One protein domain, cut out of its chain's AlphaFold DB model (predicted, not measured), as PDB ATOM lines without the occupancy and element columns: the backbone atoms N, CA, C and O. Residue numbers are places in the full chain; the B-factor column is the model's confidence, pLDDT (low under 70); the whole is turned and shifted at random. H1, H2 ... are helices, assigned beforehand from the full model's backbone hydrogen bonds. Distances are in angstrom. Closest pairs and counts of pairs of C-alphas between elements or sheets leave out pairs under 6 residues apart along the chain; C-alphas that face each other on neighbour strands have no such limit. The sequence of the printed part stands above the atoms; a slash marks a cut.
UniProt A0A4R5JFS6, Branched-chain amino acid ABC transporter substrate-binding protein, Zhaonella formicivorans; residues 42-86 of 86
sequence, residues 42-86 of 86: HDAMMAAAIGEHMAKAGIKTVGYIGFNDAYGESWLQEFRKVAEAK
ATOM      1  N   HIS A  42     -22.580 -31.968 -43.123       76.19
ATOM      2  CA  HIS A  42     -23.882 -32.453 -42.658       76.19
ATOM      3  C   HIS A  42     -23.762 -33.855 -42.052       76.19
ATOM      4  O   HIS A  42     -23.073 -34.711 -42.608       76.19
ATOM      5  N   ASP A  43     -24.499 -34.105 -40.964       79.50
ATOM      6  CA  ASP A  43     -24.581 -35.425 -40.321       79.50
ATOM      7  C   ASP A  43     -24.941 -36.528 -41.328       79.50
ATOM      8  O   ASP A  43     -24.382 -37.617 -41.275       79.50
ATOM      9  N   ALA A  44     -25.798 -36.217 -42.308       81.38
ATOM     10  CA  ALA A  44     -26.178 -37.133 -43.381       81.38
ATOM     11  C   ALA A  44     -24.986 -37.607 -44.230       81.38
ATOM     12  O   ALA A  44     -24.918 -38.781 -44.588       81.38
ATOM     13  N   MET A  45     -24.020 -36.727 -44.523       86.12
ATOM     14  CA  MET A  45     -22.825 -37.101 -45.289       86.12
ATOM     15  C   MET A  45     -21.942 -38.059 -44.489       86.12
ATOM     16  O   MET A  45     -21.468 -39.062 -45.020       86.12
ATOM     17  N   MET A  46     -21.759 -37.775 -43.197       88.75
ATOM     18  CA  MET A  46     -20.996 -38.647 -42.304       88.75
ATOM     19  C   MET A  46     -21.692 -40.000 -42.125       88.75
ATOM     20  O   MET A  46     -21.054 -41.041 -42.268       88.75
ATOM     21  N   ALA A  47     -23.004 -40.001 -41.884       90.19
ATOM     22  CA  ALA A  47     -23.806 -41.214 -41.757       90.19
ATOM     23  C   ALA A  47     -23.739 -42.079 -43.025       90.19
ATOM     24  O   ALA A  47     -23.542 -43.290 -42.925       90.19
ATOM     25  N   ALA A  48     -23.831 -41.464 -44.210       91.25
ATOM     26  CA  ALA A  48     -23.736 -42.162 -45.490       91.25
ATOM     27  C   ALA A  48     -22.372 -42.836 -45.674       91.25
ATOM     28  O   ALA A  48     -22.319 -44.013 -46.032       91.25
ATOM     29  N   ALA A  49     -21.279 -42.132 -45.364       92.69
ATOM     30  CA  ALA A  49     -19.931 -42.688 -45.447       92.69
ATOM     31  C   ALA A  49     -19.737 -43.886 -44.499       92.69
ATOM     32  O   ALA A  49     -19.156 -44.901 -44.893       92.69
ATOM     33  N   ILE A  50     -20.263 -43.809 -43.270       92.56
ATOM     34  CA  ILE A  50     -20.202 -44.924 -42.313       92.56
ATOM     35  C   ILE A  50     -21.025 -46.114 -42.811       92.56
ATOM     36  O   ILE A  50     -20.524 -47.239 -42.809       92.56
ATOM     37  N   GLY A  51     -22.259 -45.892 -43.265       93.56
ATOM     38  CA  GLY A  51     -23.105 -46.973 -43.771       93.56
ATOM     39  C   GLY A  51     -22.539 -47.634 -45.029       93.56
ATOM     40  O   GLY A  51     -22.597 -48.854 -45.168       93.56
ATOM     41  N   GLU A  52     -21.911 -46.865 -45.921       94.06
ATOM     42  CA  GLU A  52     -21.205 -47.416 -47.080       94.06
ATOM     43  C   GLU A  52     -20.023 -48.296 -46.657       94.06
ATOM     44  O   GLU A  52     -19.850 -49.397 -47.185       94.06
ATOM     45  N   HIS A  53     -19.233 -47.846 -45.681       95.31
ATOM     46  CA  HIS A  53     -18.148 -48.647 -45.124       95.31
ATOM     47  C   HIS A  53     -18.673 -49.936 -44.475       95.31
ATOM     48  O   HIS A  53     -18.129 -51.011 -44.723       95.31
ATOM     49  N   MET A  54     -19.754 -49.859 -43.695       95.12
ATOM     50  CA  MET A  54     -20.392 -51.030 -43.084       95.12
ATOM     51  C   MET A  54     -20.855 -52.045 -44.127       95.12
ATOM     52  O   MET A  54     -20.551 -53.230 -43.989       95.12
ATOM     53  N   ALA A  55     -21.521 -51.584 -45.190       93.12
ATOM     54  CA  ALA A  55     -21.969 -52.440 -46.283       93.12
ATOM     55  C   ALA A  55     -20.785 -53.139 -46.974       93.12
ATOM     56  O   ALA A  55     -20.816 -54.351 -47.181       93.12
ATOM     57  N   LYS A  56     -19.701 -52.400 -47.256       95.75
ATOM     58  CA  LYS A  56     -18.458 -52.951 -47.827       95.75
ATOM     59  C   LYS A  56     -17.777 -53.965 -46.904       95.75
ATOM     60  O   LYS A  56     -17.195 -54.930 -47.388       95.75
ATOM     61  N   ALA A  57     -17.864 -53.758 -45.592       96.56
ATOM     62  CA  ALA A  57     -17.298 -54.641 -44.575       96.56
ATOM     63  C   ALA A  57     -18.227 -55.806 -44.171       96.56
ATOM     64  O   ALA A  57     -17.853 -56.617 -43.326       96.56
ATOM     65  N   GLY A  58     -19.436 -55.905 -44.739       95.00
ATOM     66  CA  GLY A  58     -20.407 -56.954 -44.409       95.00
ATOM     67  C   GLY A  58     -21.032 -56.834 -43.012       95.00
ATOM     68  O   GLY A  58     -21.555 -57.821 -42.490       95.00
ATOM     69  N   ILE A  59     -20.990 -55.652 -42.395       95.38
ATOM     70  CA  ILE A  59     -21.574 -55.387 -41.073       95.38
ATOM     71  C   ILE A  59     -23.085 -55.187 -41.229       95.38
ATOM     72  O   ILE A  59     -23.520 -54.282 -41.934       95.38
ATOM     73  N   LYS A  60     -23.883 -56.013 -40.541       91.38
ATOM     74  CA  LYS A  60     -25.360 -56.024 -40.649       91.38
ATOM     75  C   LYS A  60     -26.098 -55.586 -39.385       91.38
ATOM     76  O   LYS A  60     -27.302 -55.367 -39.424       91.38
ATOM     77  N   THR A  61     -25.384 -55.476 -38.270       92.50
ATOM     78  CA  THR A  61     -25.962 -55.134 -36.968       92.50
ATOM     79  C   THR A  61     -25.179 -53.982 -36.373       92.50
ATOM     80  O   THR A  61     -23.949 -53.997 -36.374       92.50
ATOM     81  N   VAL A  62     -25.891 -52.986 -35.855       91.38
ATOM     82  CA  VAL A  62     -25.300 -51.769 -35.302       91.38
ATOM     83  C   VAL A  62     -26.090 -51.312 -34.084       91.38
ATOM     84  O   VAL A  62     -27.318 -51.379 -34.065       91.38
ATOM     85  N   GLY A  63     -25.373 -50.865 -33.056       92.81
ATOM     86  CA  GLY A  63     -25.941 -50.180 -31.899       92.81
ATOM     87  C   GLY A  63     -25.610 -48.695 -31.971       92.81
ATOM     88  O   GLY A  63     -24.484 -48.332 -32.309       92.81
ATOM     89  N   TYR A  64     -26.577 -47.841 -31.648       92.75
ATOM     90  CA  TYR A  64     -26.375 -46.397 -31.569       92.75
ATOM     91  C   TYR A  64     -26.304 -45.955 -30.106       92.75
ATOM     92  O   TYR A  64     -27.209 -46.244 -29.325       92.75
ATOM     93  N   ILE A  65     -25.243 -45.231 -29.753       94.31
ATOM     94  CA  ILE A  65     -25.096 -44.541 -28.470       94.31
ATOM     95  C   ILE A  65     -24.850 -43.073 -28.800       94.31
ATOM     96  O   ILE A  65     -23.890 -42.748 -29.498       94.31
ATOM     97  N   GLY A  66     -25.724 -42.193 -28.320       90.31
ATOM     98  CA  GLY A  66     -25.688 -40.771 -28.640       90.31
ATOM     99  C   GLY A  66     -26.071 -39.890 -27.461       90.31
ATOM    100  O   GLY A  66     -26.511 -40.368 -26.416       90.31
ATOM    101  N   PHE A  67     -25.894 -38.584 -27.643       90.25
ATOM    102  CA  PHE A  67     -26.305 -37.580 -26.667       90.25
ATOM    103  C   PHE A  67     -27.832 -37.473 -26.589       90.25
ATOM    104  O   PHE A  67     -28.525 -37.611 -27.595       90.25
ATOM    105  N   ASN A  68     -28.361 -37.176 -25.400       91.81
ATOM    106  CA  ASN A  68     -29.789 -36.910 -25.207       91.81
ATOM    107  C   ASN A  68     -30.134 -35.448 -25.549       91.81
ATOM    108  O   ASN A  68     -30.586 -34.683 -24.696       91.81
ATOM    109  N   ASP A  69     -29.835 -35.031 -26.777       84.19
ATOM    110  CA  ASP A  69     -30.082 -33.678 -27.271       84.19
ATOM    111  C   ASP A  69     -30.399 -33.658 -28.778       84.19
ATOM    112  O   ASP A  69     -30.468 -34.688 -29.450       84.19
ATOM    113  N   ALA A  70     -30.595 -32.457 -29.328       82.31
ATOM    114  CA  ALA A  70     -30.923 -32.277 -30.741       82.31
ATOM    115  C   ALA A  70     -29.832 -32.789 -31.699       82.31
ATOM    116  O   ALA A  70     -30.144 -33.111 -32.846       82.31
ATOM    117  N   TYR A  71     -28.570 -32.851 -31.264       82.56
ATOM    118  CA  TYR A  71     -27.482 -33.381 -32.078       82.56
ATOM    119  C   TYR A  71     -27.521 -34.911 -32.115       82.56
ATOM    120  O   TYR A  71     -27.476 -35.483 -33.204       82.56
ATOM    121  N   GLY A  72     -27.686 -35.570 -30.964       89.31
ATOM    122  CA  GLY A  72     -27.857 -37.024 -30.920       89.31
ATOM    123  C   GLY A  72     -29.088 -37.490 -31.703       89.31
ATOM    124  O   GLY A  72     -28.995 -38.390 -32.536       89.31
ATOM    125  N   GLU A  73     -30.221 -36.804 -31.547       89.31
ATOM    126  CA  GLU A  73     -31.435 -37.119 -32.312       89.31
ATOM    127  C   GLU A  73     -31.234 -36.926 -33.827       89.31
ATOM    128  O   GLU A  73     -31.681 -37.748 -34.625       89.31
ATOM    129  N   SER A  74     -30.527 -35.864 -34.240       87.38
ATOM    130  CA  SER A  74     -30.155 -35.619 -35.646       87.38
ATOM    131  C   SER A  74     -29.345 -36.789 -36.211       87.38
ATOM    132  O   SER A  74     -29.692 -37.338 -37.255       87.38
ATOM    133  N   TRP A  75     -28.322 -37.237 -35.480       90.50
ATOM    134  CA  TRP A  75     -27.487 -38.368 -35.884       90.50
ATOM    135  C   TRP A  75     -28.260 -39.678 -35.992       90.50
ATOM    136  O   TRP A  75     -28.105 -40.396 -36.978       90.50
ATOM    137  N   LEU A  76     -29.100 -39.990 -35.003       91.88
ATOM    138  CA  LEU A  76     -29.904 -41.210 -35.010       91.88
ATOM    139  C   LEU A  76     -30.849 -41.248 -36.219       91.88
ATOM    140  O   LEU A  76     -30.972 -42.287 -36.868       91.88
ATOM    141  N   GLN A  77     -31.493 -40.125 -36.539       90.94
ATOM    142  CA  GLN A  77     -32.402 -40.020 -37.681       90.94
ATOM    143  C   GLN A  77     -31.672 -40.199 -39.012       90.94
ATOM    144  O   GLN A  77     -32.118 -40.989 -39.844       90.94
ATOM    145  N   GLU A  78     -30.553 -39.503 -39.223       90.69
ATOM    146  CA  GLU A  78     -29.800 -39.626 -40.475       90.69
ATOM    147  C   GLU A  78     -29.176 -41.013 -40.632       90.69
ATOM    148  O   GLU A  78     -29.229 -41.601 -41.713       90.69
ATOM    149  N   PHE A  79     -28.649 -41.589 -39.551       92.25
ATOM    150  CA  PHE A  79     -28.043 -42.912 -39.604       92.25
ATOM    151  C   PHE A  79     -29.065 -44.026 -39.855       92.25
ATOM    152  O   PHE A  79     -28.777 -44.941 -40.624       92.25
ATOM    153  N   ARG A  80     -30.279 -43.932 -39.293       93.00
ATOM    154  CA  ARG A  80     -31.370 -44.876 -39.595       93.00
ATOM    155  C   ARG A  80     -31.698 -44.923 -41.083       93.00
ATOM    156  O   ARG A  80     -31.742 -46.012 -41.640       93.00
ATOM    157  N   LYS A  81     -31.831 -43.765 -41.742       90.94
ATOM    158  CA  LYS A  81     -32.103 -43.702 -43.193       90.94
ATOM    159  C   LYS A  81     -31.047 -44.452 -44.003       90.94
ATOM    160  O   LYS A  81     -31.371 -45.118 -44.979       90.94
ATOM    161  N   VAL A  82     -29.779 -44.325 -43.610       91.75
ATOM    162  CA  VAL A  82     -28.672 -45.000 -44.293       91.75
ATOM    163  C   VAL A  82     -28.682 -46.498 -44.007       91.75
ATOM    164  O   VAL A  82     -28.528 -47.285 -44.935       91.75
ATOM    165  N   ALA A  83     -28.873 -46.891 -42.746       89.62
ATOM    166  CA  ALA A  83     -28.896 -48.291 -42.335       89.62
ATOM    167  C   ALA A  83     -30.074 -49.068 -42.947       89.62
ATOM    168  O   ALA A  83     -29.918 -50.236 -43.267       89.62
ATOM    169  N   GLU A  84     -31.230 -48.430 -43.139       87.31
ATOM    170  CA  GLU A  84     -32.406 -49.038 -43.782       87.31
ATOM    171  C   GLU A  84     -32.263 -49.161 -45.308       87.31
ATOM    172  O   GLU A  84     -32.943 -49.971 -45.933       87.31
ATOM    173  N   ALA A  85     -31.387 -48.362 -45.921       84.69
ATOM    174  CA  ALA A  85     -31.180 -48.337 -47.367       84.69
ATOM    175  C   ALA A  85     -30.081 -49.299 -47.866       84.69
ATOM    176  O   ALA A  85     -29.801 -49.321 -49.070       84.69
ATOM    177  N   LYS A  86     -29.412 -50.038 -46.973       75.38
ATOM    178  CA  LYS A  86     -28.276 -50.926 -47.272       75.38
ATOM    179  C   LYS A  86     -28.550 -52.352 -46.815       75.38
ATOM    180  O   LYS A  86     -28.089 -53.262 -47.538       75.38
TER     181      LYS A  86
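Overview. This is residues 42 to 86 of the 86 residues of the protein "Branched-chain amino acid ABC transporter substrate-binding protein" of Zhaonella formicivorans (UniProt A0A4R5JFS6). What does the model look like? Two helices, H2 and H1, lie side by side at a slant and run the same way, and the long link between them, residues 57 to 69, folds back from the end of H1 to the start of H2. What is printed? The printed part has 45 residues with two named helices, H1 then H2, and no named strand: all helix. It is compact, with a radius of gyration of the C-alphas of 10.3 A, and spans 30 by 20 by 13 A, only just elongated.

Arrangement. How do the helices meet? H2, residues 70 to 84, and H1, residues 43 to 56, touch; their closest C-alphas, those of Phe 79 and Ala 47, are 5.0 A apart. How are they tilted? They run the same way at a tilt of 35.3 degrees, only just steep. What of their backbones? In H1 and H2 every O i to N i+4 pair is within hydrogen-bond range.

Along the chain. Where is H2? It measures 21.3 A from C-alpha 70 to C-alpha 84, at (-32.406, -49.038, -43.782). Where is H1? It measures 20.0 A from C-alpha 43, at (-24.581, -35.425, -40.321), to C-alpha 56.

Size, cuts and confidence. How far does it reach? The two C-alphas farthest apart, those of Lys 56 and Asp 69, are 30.5 A apart. Is anything missing or uncertain? The printed part has no cut, and no printed residue is under 70 in pLDDT.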